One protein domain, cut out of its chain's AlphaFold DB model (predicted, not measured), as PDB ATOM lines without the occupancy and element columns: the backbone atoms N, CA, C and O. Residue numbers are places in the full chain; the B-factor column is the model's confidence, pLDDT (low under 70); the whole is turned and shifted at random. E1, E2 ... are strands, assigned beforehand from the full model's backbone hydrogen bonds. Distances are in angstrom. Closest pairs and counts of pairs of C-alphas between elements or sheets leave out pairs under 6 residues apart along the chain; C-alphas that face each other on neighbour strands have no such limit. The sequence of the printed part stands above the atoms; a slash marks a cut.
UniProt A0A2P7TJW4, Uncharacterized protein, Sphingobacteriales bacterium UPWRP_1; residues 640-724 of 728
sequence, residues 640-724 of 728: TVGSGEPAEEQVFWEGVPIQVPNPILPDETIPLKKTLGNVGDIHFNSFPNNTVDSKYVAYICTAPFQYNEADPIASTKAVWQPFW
ATOM      1  N   THR A 640      91.795  11.641  20.456       54.78
ATOM      2  CA  THR A 640      92.816  12.522  19.866       54.78
ATOM      3  C   THR A 640      93.413  11.910  18.600       54.78
ATOM      4  O   THR A 640      93.286  10.709  18.367       54.78
ATOM      5  N   VAL A 641      94.040  12.739  17.766       57.25
ATOM      6  CA  VAL A 641      94.705  12.326  16.522       57.25
ATOM      7  C   VAL A 641      96.065  13.020  16.451       57.25
ATOM      8  O   VAL A 641      96.134  14.225  16.687       57.25
ATOM      9  N   GLY A 642      97.133  12.287  16.143       63.75
ATOM     10  CA  GLY A 642      98.493  12.826  16.045       63.75
ATOM     11  C   GLY A 642      99.451  11.878  15.325       63.75
ATOM     12  O   GLY A 642      99.071  10.775  14.948       63.75
ATOM     13  N   SER A 643     100.692  12.303  15.088       64.12
ATOM     14  CA  SER A 643     101.710  11.453  14.457       64.12
ATOM     15  C   SER A 643     102.393  10.550  15.493       64.12
ATOM     16  O   SER A 643     103.128  11.058  16.338       64.12
ATOM     17  N   GLY A 644     102.221   9.230  15.386       69.31
ATOM     18  CA  GLY A 644     102.859   8.230  16.256       69.31
ATOM     19  C   GLY A 644     102.077   7.883  17.533       69.31
ATOM     20  O   GLY A 644     100.853   7.977  17.566       69.31
ATOM     21  N   GLU A 645     102.792   7.417  18.565       73.00
ATOM     22  CA  GLU A 645     102.268   7.210  19.927       73.00
ATOM     23  C   GLU A 645     102.033   8.566  20.631       73.00
ATOM     24  O   GLU A 645     102.755   9.524  20.337       73.00
ATOM     25  N   PRO A 646     101.076   8.679  21.580       78.94
ATOM     26  CA  PRO A 646     100.896   9.884  22.389       78.94
ATOM     27  C   PRO A 646     102.200  10.438  22.984       78.94
ATOM     28  O   PRO A 646     102.864   9.794  23.800       78.94
ATOM     29  N   ALA A 647     102.543  11.665  22.594       79.50
ATOM     30  CA  ALA A 647     103.752  12.349  23.038       79.50
ATOM     31  C   ALA A 647     103.600  12.966  24.440       79.50
ATOM     32  O   ALA A 647     102.501  13.102  24.981       79.50
ATOM     33  N   GLU A 648     104.725  13.358  25.041       82.56
ATOM     34  CA  GLU A 648     104.701  14.138  26.276       82.56
ATOM     35  C   GLU A 648     104.235  15.572  26.007       82.56
ATOM     36  O   GLU A 648     104.785  16.286  25.166       82.56
ATOM     37  N   GLU A 649     103.245  16.009  26.777       78.56
ATOM     38  CA  GLU A 649     102.666  17.343  26.699       78.56
ATOM     39  C   GLU A 649     102.955  18.126  27.978       78.56
ATOM     40  O   GLU A 649     103.273  17.562  29.028       78.56
ATOM     41  N   GLN A 650     102.838  19.449  27.885       82.81
ATOM     42  CA  GLN A 650     102.963  20.327  29.037       82.81
ATOM     43  C   GLN A 650     101.848  20.055  30.053       82.81
ATOM     44  O   GLN A 650     100.668  20.104  29.710       82.81
ATOM     45  N   VAL A 651     102.211  19.837  31.318       74.00
ATOM     46  CA  VAL A 651     101.240  19.659  32.403       74.00
ATOM     47  C   VAL A 651     100.666  21.016  32.819       74.00
ATOM     48  O   VAL A 651     101.408  21.966  33.093       74.00
ATOM     49  N   PHE A 652      99.337  21.087  32.908       75.19
ATOM     50  CA  PHE A 652      98.594  22.217  33.466       75.19
ATOM     51  C   PHE A 652      97.776  21.754  34.673       75.19
ATOM     52  O   PHE A 652      97.121  20.713  34.609       75.19
ATOM     53  N   TRP A 653      97.769  22.548  35.742       68.88
ATOM     54  CA  TRP A 653      96.913  22.348  36.914       68.88
ATOM     55  C   TRP A 653      96.096  23.615  37.151       68.88
ATOM     56  O   TRP A 653      96.643  24.712  37.104       68.88
ATOM     57  N   GLU A 654      94.774  23.473  37.290       69.94
ATOM     58  CA  GLU A 654      93.827  24.600  37.408       69.94
ATOM     59  C   GLU A 654      94.010  25.709  36.344       69.94
ATOM     60  O   GLU A 654      93.743  26.886  36.572       69.94
ATOM     61  N   GLY A 655      94.457  25.330  35.140       60.44
ATOM     62  CA  GLY A 655      94.688  26.253  34.022       60.44
ATOM     63  C   GLY A 655      96.058  26.944  34.009       60.44
ATOM     64  O   GLY A 655      96.322  27.717  33.091       60.44
ATOM     65  N   VAL A 656      96.946  26.643  34.963       64.12
ATOM     66  CA  VAL A 656      98.300  27.217  35.061       64.12
ATOM     67  C   VAL A 656      99.358  26.177  34.648       64.12
ATOM     68  O   VAL A 656      99.275  25.026  35.084       64.12
ATOM     69  N   PRO A 657     100.349  26.524  33.800       75.19
ATOM     70  CA  PRO A 657     101.404  25.594  33.396       75.19
ATOM     71  C   PRO A 657     102.356  25.288  34.557       75.19
ATOM     72  O   PRO A 657     102.919  26.200  35.160       75.19
ATOM     73  N   ILE A 658     102.596  24.003  34.824       83.75
ATOM     74  CA  ILE A 658     103.503  23.572  35.892       83.75
ATOM     75  C   ILE A 658     104.964  23.662  35.437       83.75
ATOM     76  O   ILE A 658     105.362  23.059  34.437       83.75
ATOM     77  N   GLN A 659     105.765  24.398  36.203       87.25
ATOM     78  CA  GLN A 659     107.208  24.534  36.021       87.25
ATOM     79  C   GLN A 659     107.935  23.778  37.138       87.25
ATOM     80  O   GLN A 659     107.512  23.822  38.292       87.25
ATOM     81  N   VAL A 660     109.021  23.085  36.804       86.44
ATOM     82  CA  VAL A 660     109.869  22.345  37.751       86.44
ATOM     83  C   VAL A 660     111.319  22.816  37.636       86.44
ATOM     84  O   VAL A 660     111.706  23.287  36.565       86.44
ATOM     85  N   PRO A 661     112.140  22.718  38.699       86.31
ATOM     86  CA  PRO A 661     113.552  23.084  38.625       86.31
ATOM     87  C   PRO A 661     114.265  22.332  37.500       86.31
ATOM     88  O   PRO A 661     114.067  21.128  37.323       86.31
ATOM     89  N   ASN A 662     115.090  23.039  36.733       82.94
ATOM     90  CA  ASN A 662     115.878  22.434  35.677       82.94
ATOM     91  C   ASN A 662     116.957  21.542  36.318       82.94
ATOM     92  O   ASN A 662     117.801  22.040  37.065       82.94
ATOM     93  N   PRO A 663     116.970  20.227  36.033       76.94
ATOM     94  CA  PRO A 663     117.895  19.296  36.675       76.94
ATOM     95  C   PRO A 663     119.367  19.555  36.312       76.94
ATOM     96  O   PRO A 663     120.253  19.016  36.968       76.94
ATOM     97  N   ILE A 664     119.630  20.365  35.279       83.50
ATOM     98  CA  ILE A 664     120.978  20.745  34.832       83.50
ATOM     99  C   ILE A 664     121.366  22.142  35.348       83.50
ATOM    100  O   ILE A 664     122.535  22.376  35.650       83.50
ATOM    101  N   LEU A 665     120.402  23.061  35.470       84.44
ATOM    102  CA  LEU A 665     120.601  24.450  35.906       84.44
ATOM    103  C   LEU A 665     119.601  24.789  37.027       84.44
ATOM    104  O   LEU A 665     118.525  25.299  36.736       84.44
ATOM    105  N   PRO A 666     119.922  24.520  38.306       74.06
ATOM    106  CA  PRO A 666     118.948  24.549  39.406       74.06
ATOM    107  C   PRO A 666     118.239  25.894  39.639       74.06
ATOM    108  O   PRO A 666     117.161  25.910  40.229       74.06
ATOM    109  N   ASP A 667     118.828  26.998  39.168       82.06
ATOM    110  CA  ASP A 667     118.274  28.355  39.279       82.06
ATOM    111  C   ASP A 667     117.269  28.697  38.158       82.06
ATOM    112  O   ASP A 667     116.645  29.758  38.179       82.06
ATOM    113  N   GLU A 668     117.088  27.808  37.177       86.75
ATOM    114  CA  GLU A 668     116.094  27.932  36.111       86.75
ATOM    115  C   GLU A 668     114.947  26.942  36.314       86.75
ATOM    116  O   GLU A 668     115.125  25.834  36.819       86.75
ATOM    117  N   THR A 669     113.751  27.309  35.858       85.88
ATOM    118  CA  THR A 669     112.614  26.388  35.810       85.88
ATOM    119  C   THR A 669     112.320  25.985  34.378       85.88
ATOM    120  O   THR A 669     112.293  26.837  33.489       85.88
ATOM    121  N   ILE A 670     112.049  24.701  34.164       86.75
ATOM    122  CA  ILE A 670     111.591  24.171  32.883       86.75
ATOM    123  C   ILE A 670     110.157  23.646  32.981       86.75
ATOM    124  O   ILE A 670     109.706  23.240  34.056       86.75
ATOM    125  N   PRO A 671     109.439  23.593  31.853       87.12
ATOM    126  CA  PRO A 671     108.071  23.112  31.846       87.12
ATOM    127  C   PRO A 671     108.009  21.602  32.138       87.12
ATOM    128  O   PRO A 671     108.719  20.816  31.504       87.12
ATOM    129  N   LEU A 672     107.168  21.177  33.093       85.12
ATOM    130  CA  LEU A 672     106.943  19.753  33.358       85.12
ATOM    131  C   LEU A 672     106.182  19.124  32.188       85.12
ATOM    132  O   LEU A 672     105.020  19.463  31.949       85.12
ATOM    133  N   LYS A 673     106.813  18.162  31.514       85.50
ATOM    134  CA  LYS A 673     106.197  17.382  30.438       85.50
ATOM    135  C   LYS A 673     105.952  15.939  30.864       85.50
ATOM    136  O   LYS A 673     106.813  15.319  31.486       85.50
ATOM    137  N   LYS A 674     104.758  15.422  30.565       84.69
ATOM    138  CA  LYS A 674     104.354  14.022  30.789       84.69
ATOM    139  C   LYS A 674     103.375  13.599  29.697       84.69
ATOM    140  O   LYS A 674     102.645  14.430  29.165       84.69
ATOM    141  N   THR A 675     103.304  12.307  29.393       84.31
ATOM    142  CA  THR A 675     102.212  11.771  28.569       84.31
ATOM    143  C   THR A 675     100.906  11.830  29.363       84.31
ATOM    144  O   THR A 675     100.826  11.279  30.467       84.31
ATOM    145  N   LEU A 676      99.895  12.504  28.814       79.69
ATOM    146  CA  LEU A 676      98.595  12.721  29.454       79.69
ATOM    147  C   LEU A 676      97.541  11.734  28.924       79.69
ATOM    148  O   LEU A 676      97.673  11.202  27.822       79.69
ATOM    149  N   GLY A 677      96.494  11.480  29.710       75.19
ATOM    150  CA  GLY A 677      95.370  10.622  29.320       75.19
ATOM    151  C   GLY A 677      94.567  10.111  30.516       75.19
ATOM    152  O   GLY A 677      95.099  10.015  31.622       75.19
ATOM    153  N   ASN A 678      93.297   9.788  30.290       72.38
ATOM    154  CA  ASN A 678      92.437   9.046  31.210       72.38
ATOM    155  C   ASN A 678      92.213   7.622  30.704       72.38
ATOM    156  O   ASN A 678      92.207   7.387  29.499       72.38
ATOM    157  N   VAL A 679      91.964   6.674  31.613       62.72
ATOM    158  CA  VAL A 679      91.639   5.291  31.224       62.72
ATOM    159  C   VAL A 679      90.462   5.284  30.250       62.72
ATOM    160  O   VAL A 679      89.396   5.815  30.559       62.72
ATOM    161  N   GLY A 680      90.660   4.652  29.095       55.75
ATOM    162  CA  GLY A 680      89.682   4.569  28.015       55.75
ATOM    163  C   GLY A 680      89.845   5.621  26.918       55.75
ATOM    164  O   GLY A 680      89.224   5.456  25.872       55.75
ATOM    165  N   ASP A 681      90.680   6.651  27.103       60.72
ATOM    166  CA  ASP A 681      91.005   7.609  26.039       60.72
ATOM    167  C   ASP A 681      91.620   6.890  24.828       60.72
ATOM    168  O   ASP A 681      92.337   5.899  24.981       60.72
ATOM    169  N   ILE A 682      91.345   7.392  23.621       70.75
ATOM    170  CA  ILE A 682      91.801   6.795  22.356       70.75
ATOM    171  C   ILE A 682      92.634   7.816  21.573       70.75
ATOM    172  O   ILE A 682      92.259   8.983  21.450       70.75
ATOM    173  N   HIS A 683      93.756   7.380  21.010       69.81
ATOM    174  CA  HIS A 683      94.611   8.185  20.143       69.81
ATOM    175  C   HIS A 683      94.778   7.507  18.785       69.81
ATOM    176  O   HIS A 683      95.207   6.358  18.731       69.81
ATOM    177  N   PHE A 684      94.467   8.199  17.693       69.75
ATOM    178  CA  PHE A 684      94.695   7.700  16.336       69.75
ATOM    179  C   PHE A 684      96.004   8.235  15.769       69.75
ATOM    180  O   PHE A 684      96.225   9.447  15.743       69.75
ATOM    181  N   ASN A 685      96.832   7.326  15.255       67.19
ATOM    182  CA  ASN A 685      98.054   7.691  14.559       67.19
ATOM    183  C   ASN A 685      97.709   8.124  13.125       67.19
ATOM    184  O   ASN A 685      97.291   7.304  12.309       67.19
ATOM    185  N   SER A 686      97.887   9.405  12.804       59.38
ATOM    186  CA  SER A 686      97.581   9.965  11.484       59.38
ATOM    187  C   SER A 686      98.605   9.605  10.402       59.38
ATOM    188  O   SER A 686      98.346   9.848   9.226       59.38
ATOM    189  N   PHE A 687      99.755   9.035  10.778       61.16
ATOM    190  CA  PHE A 687     100.814   8.609   9.859       61.16
ATOM    191  C   PHE A 687     101.384   7.237  10.270       61.16
ATOM    192  O   PHE A 687     102.527   7.153  10.732       61.16
ATOM    193  N   PRO A 688     100.610   6.142  10.132       62.75
ATOM    194  CA  PRO A 688     101.098   4.808  10.448       62.75
ATOM    195  C   PRO A 688     102.151   4.390   9.415       62.75
ATOM    196  O   PRO A 688     101.839   4.082   8.266       62.75
ATOM    197  N   ASN A 689     103.417   4.387   9.825       58.88
ATOM    198  CA  ASN A 689     104.529   3.893   9.019       58.88
ATOM    199  C   ASN A 689     104.904   2.489   9.489       58.88
ATOM    200  O   ASN A 689     104.859   2.186  10.677       58.88
ATOM    201  N   ASN A 690     105.320   1.620   8.568       54.22
ATOM    202  CA  ASN A 690     105.664   0.227   8.874       54.22
ATOM    203  C   ASN A 690     107.065   0.097   9.520       54.22
ATOM    204  O   ASN A 690     107.900  -0.689   9.076       54.22
ATOM    205  N   THR A 691     107.336   0.910  10.542       57.56
ATOM    206  CA  THR A 691     108.504   0.856  11.432       57.56
ATOM    207  C   THR A 691     108.076   0.315  12.800       57.56
ATOM    208  O   THR A 691     106.891   0.337  13.134       57.56
ATOM    209  N   VAL A 692     109.019  -0.196  13.601       54.12
ATOM    210  CA  VAL A 692     108.724  -0.849  14.897       54.12
ATOM    211  C   VAL A 692     107.950   0.075  15.855       54.12
ATOM    212  O   VAL A 692     107.054  -0.398  16.547       54.12
ATOM    213  N   ASP A 693     108.203   1.385  15.804       49.91
ATOM    214  CA  ASP A 693     107.633   2.372  16.735       49.91
ATOM    215  C   ASP A 693     106.345   3.059  16.234       49.91
ATOM    216  O   ASP A 693     105.746   3.857  16.950       49.91
ATOM    217  N   SER A 694     105.894   2.815  14.994       52.31
ATOM    218  CA  SER A 694     104.757   3.554  14.395       52.31
ATOM    219  C   SER A 694     103.808   2.698  13.556       52.31
ATOM    220  O   SER A 694     103.000   3.233  12.795       52.31
ATOM    221  N   LYS A 695     103.871   1.369  13.710       53.59
ATOM    222  CA  LYS A 695     103.089   0.419  12.905       53.59
ATOM    223  C   LYS A 695     101.580   0.453  13.182       53.59
ATOM    224  O   LYS A 695     100.806  -0.015  12.355       53.59
ATOM    225  N   TYR A 696     101.157   0.951  14.340       55.94
ATOM    226  CA  TYR A 696      99.781   0.821  14.819       55.94
ATOM    227  C   TYR A 696      98.896   1.999  14.397       55.94
ATOM    228  O   TYR A 696      99.346   3.144  14.349       55.94
ATOM    229  N   VAL A 697      97.625   1.700  14.109       63.19
ATOM    230  CA  VAL A 697      96.618   2.681  13.661       63.19
ATOM    231  C   VAL A 697      96.050   3.483  14.840       63.19
ATOM    232  O   VAL A 697      95.690   4.648  14.669       63.19
ATOM    233  N   ALA A 698      95.984   2.894  16.041       69.38
ATOM    234  CA  ALA A 698      95.455   3.553  17.232       69.38
ATOM    235  C   ALA A 698      96.084   3.046  18.543       69.38
ATOM    236  O   ALA A 698      96.652   1.955  18.599       69.38
ATOM    237  N   TYR A 699      95.932   3.832  19.607       73.56
ATOM    238  CA  TYR A 699      96.339   3.532  20.979       73.56
ATOM    239  C   TYR A 699      95.169   3.779  21.934       73.56
ATOM    240  O   TYR A 699      94.369   4.688  21.712       73.56
ATOM    241  N   ILE A 700      95.076   2.996  23.009       76.00
ATOM    242  CA  ILE A 700      94.106   3.183  24.095       76.00
ATOM    243  C   ILE A 700      94.826   3.387  25.428       76.00
ATOM    244  O   ILE A 700      95.790   2.684  25.736       76.00
ATOM    245  N   CYS A 701      94.374   4.349  26.227       72.50
ATOM    246  CA  CYS A 701      94.943   4.622  27.538       72.50
ATOM    247  C   CYS A 701      94.434   3.593  28.553       72.50
ATOM    248  O   CYS A 701      93.232   3.471  28.789       72.50
ATOM    249  N   THR A 702      95.344   2.838  29.165       73.12
ATOM    250  CA  THR A 702      95.018   1.773  30.125       73.12
ATOM    251  C   THR A 702      95.312   2.154  31.574       73.12
ATOM    252  O   THR A 702      94.778   1.521  32.482       73.12
ATOM    253  N   ALA A 703      96.095   3.211  31.804       75.31
ATOM    254  CA  ALA A 703      96.290   3.820  33.119       75.31
ATOM    255  C   ALA A 703      96.365   5.349  32.982       75.31
ATOM    256  O   ALA A 703      97.069   5.824  32.087       75.31
ATOM    257  N   PRO A 704      95.667   6.123  33.833       77.75
ATOM    258  CA  PRO A 704      95.562   7.560  33.658       77.75
ATOM    259  C   PRO A 704      96.824   8.269  34.162       77.75
ATOM    260  O   PRO A 704      97.535   7.755  35.026       77.75
ATOM    261  N   PHE A 705      97.063   9.482  33.673       81.06
ATOM    262  CA  PHE A 705      98.006  10.403  34.305       81.06
ATOM    263  C   PHE A 705      97.505  10.776  35.709       81.06
ATOM    264  O   PHE A 705      96.327  11.096  35.881       81.06
ATOM    265  N   GLN A 706      98.392  10.764  36.707       81.06
ATOM    266  CA  GLN A 706      98.078  11.244  38.055       81.06
ATOM    267  C   GLN A 706      99.075  12.326  38.464       81.06
ATOM    268  O   GLN A 706     100.281  12.086  38.575       81.06
ATOM    269  N   TYR A 707      98.549  13.528  38.693       82.75
ATOM    270  CA  TYR A 707      99.330  14.649  39.192       82.75
ATOM    271  C   TYR A 707      99.586  14.493  40.693       82.75
ATOM    272  O   TYR A 707      98.655  14.233  41.456       82.75
ATOM    273  N   ASN A 708     100.838  14.667  41.112       84.62
ATOM    274  CA  ASN A 708     101.210  14.740  42.518       84.62
ATOM    275  C   ASN A 708     101.491  16.201  42.881       84.62
ATOM    276  O   ASN A 708     102.528  16.750  42.526       84.62
ATOM    277  N   GLU A 709     100.554  16.830  43.583       82.56
ATOM    278  CA  GLU A 709     100.650  18.244  43.954       82.56
ATOM    279  C   GLU A 709     101.786  18.520  44.953       82.56
ATOM    280  O   GLU A 709     102.425  19.567  44.890       82.56
ATOM    281  N   ALA A 710     102.083  17.564  45.841       84.94
ATOM    282  CA  ALA A 710     103.139  17.707  46.843       84.94
ATOM    283  C   ALA A 710     104.551  17.553  46.247       84.94
ATOM    284  O   ALA A 710     105.507  18.112  46.781       84.94
ATOM    285  N   ASP A 711     104.679  16.803  45.151       86.88
ATOM    286  CA  ASP A 711     105.916  16.657  44.382       86.88
ATOM    287  C   ASP A 711     105.587  16.504  42.887       86.88
ATOM    288  O   ASP A 711     105.401  15.383  42.393       86.88
ATOM    289  N   PRO A 712     105.525  17.623  42.138       83.75
ATOM    290  CA  PRO A 712     105.148  17.603  40.731       83.75
ATOM    291  C   PRO A 712     106.030  16.699  39.861       83.75
ATOM    292  O   PRO A 712     105.530  16.112  38.896       83.75
ATOM    293  N   ILE A 713     107.316  16.531  40.197       84.38
ATOM    294  CA  ILE A 713     108.255  15.698  39.427       84.38
ATOM    295  C   ILE A 713     107.871  14.214  39.535       84.38
ATOM    296  O   ILE A 713     107.932  13.483  38.534       84.38
ATOM    297  N   ALA A 714     107.395  13.796  40.713       86.38
ATOM    298  CA  ALA A 714     106.923  12.441  40.995       86.38
ATOM    299  C   ALA A 714     105.557  12.097  40.363       86.38
ATOM    300  O   ALA A 714     105.076  10.976  40.532       86.38
ATOM    301  N   SER A 715     104.933  13.012  39.607       84.19
ATOM    302  CA  SER A 715     103.697  12.725  38.862       84.19
ATOM    303  C   SER A 715     103.882  11.557  37.882       84.19
ATOM    304  O   SER A 715     104.889  11.474  37.156       84.19
ATOM    305  N   THR A 716     102.895  10.662  37.824       87.44
ATOM    306  CA  THR A 716     102.935   9.446  37.001       87.44
ATOM    307  C   THR A 716     102.327   9.701  35.626       87.44
ATOM    308  O   THR A 716     101.258  10.296  35.501       87.44
ATOM    309  N   LYS A 717     103.024   9.270  34.567       85.62
ATOM    310  CA  LYS A 717     102.539   9.399  33.184       85.62
ATOM    311  C   LYS A 717     101.387   8.432  32.902       85.62
ATOM    312  O   LYS A 717     101.339   7.348  33.485       85.62
ATOM    313  N   ALA A 718     100.518   8.800  31.964       81.12
ATOM    314  CA  ALA A 718      99.531   7.881  31.417       81.12
ATOM    315  C   ALA A 718     100.214   6.717  30.676       81.12
ATOM    316  O   ALA A 718     101.281   6.888  30.079       81.12
ATOM    317  N   VAL A 719      99.590   5.538  30.697       84.19
ATOM    318  CA  VAL A 719     100.046   4.355  29.951       84.19
ATOM    319  C   VAL A 719      99.115   4.126  28.774       84.19
ATOM    320  O   VAL A 719      97.905   4.001  28.957       84.19
ATOM    321  N   TRP A 720      99.691   4.042  27.578       80.81
ATOM    322  CA  TRP A 720      98.980   3.812  26.327       80.81
ATOM    323  C   TRP A 720      99.373   2.458  25.737       80.81
ATOM    324  O   TRP A 720     100.524   2.039  25.827       80.81
ATOM    325  N   GLN A 721      98.398   1.739  25.188       77.44
ATOM    326  CA  GLN A 721      98.590   0.424  24.582       77.44
ATOM    327  C   GLN A 721      98.128   0.456  23.122       77.44
ATOM    328  O   GLN A 721      97.016   0.920  22.859       77.44
ATOM    329  N   PRO A 722      98.945  -0.016  22.165       71.06
ATOM    330  CA  PRO A 722      98.579  -0.006  20.755       71.06
ATOM    331  C   PRO A 722      97.518  -1.062  20.417       71.06
ATOM    332  O   PRO A 722      97.519  -2.162  20.971       71.06
ATOM    333  N   PHE A 723      96.655  -0.767  19.441       62.16
ATOM    334  CA  PHE A 723      95.723  -1.732  18.853       62.16
ATOM    335  C   PHE A 723      95.451  -1.452  17.360       62.16
ATOM    336  O   PHE A 723      95.756  -0.383  16.830       62.16
ATOM    337  N   TRP A 724      94.891  -2.445  16.660       56.66
ATOM    338  CA  TRP A 724      94.496  -2.336  15.251       56.66
ATOM    339  C   TRP A 724      92.986  -2.157  15.129       56.66
ATOM    340  O   TRP A 724      92.223  -2.886  15.762       56.66
TER     341      TRP A 724
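What this domain is: This is residues 640 to 724 of the 728 residues of an uncharacterized protein of Sphingobacteriales bacterium UPWRP_1 (UniProt A0A2P7TJW4). Little regular structure is here: loops link a four-stranded sheet, E1, E6, E7 and E8, at one end, the small hairpin E3 and E4 at the other, and the pair E2 and E5 between. The printed part has 85 residues, 30 of them in eight named strands, E1 to E8 along the chain; the class is all strand. The larger sheet, order E1 E6 E7 E8, is mixed. The whole is loose, radius of gyration of the C-alphas 14.8 A, spanning 44 by 25 by 19 A.

Where its parts are: E1 is residues 640 to 642, from C-alpha (92.816, 12.522, 19.866); E2 648 to 650; E3 659 to 661; E4 669 to 671; E5 673 to 675; E6 682 to 685; E7 698 to 703, 15.9 A; E8 719 to 723, 13.4 A, to C-alpha (95.723, -1.732, 18.853).

How they stand to each other: E1 and E6 are parallel. E6, E7 and E8 form a meander, successive antiparallel neighbours; N 700 and O 721, 2.8 A, are within hydrogen-bond range. E4 runs on into E5 at 26 degrees.

The domain as a whole: The printed part has no cut. Links E6 to E7 and E7 to E8 are long. Thirty residues, among them 683 to 698, have pLDDT under 70.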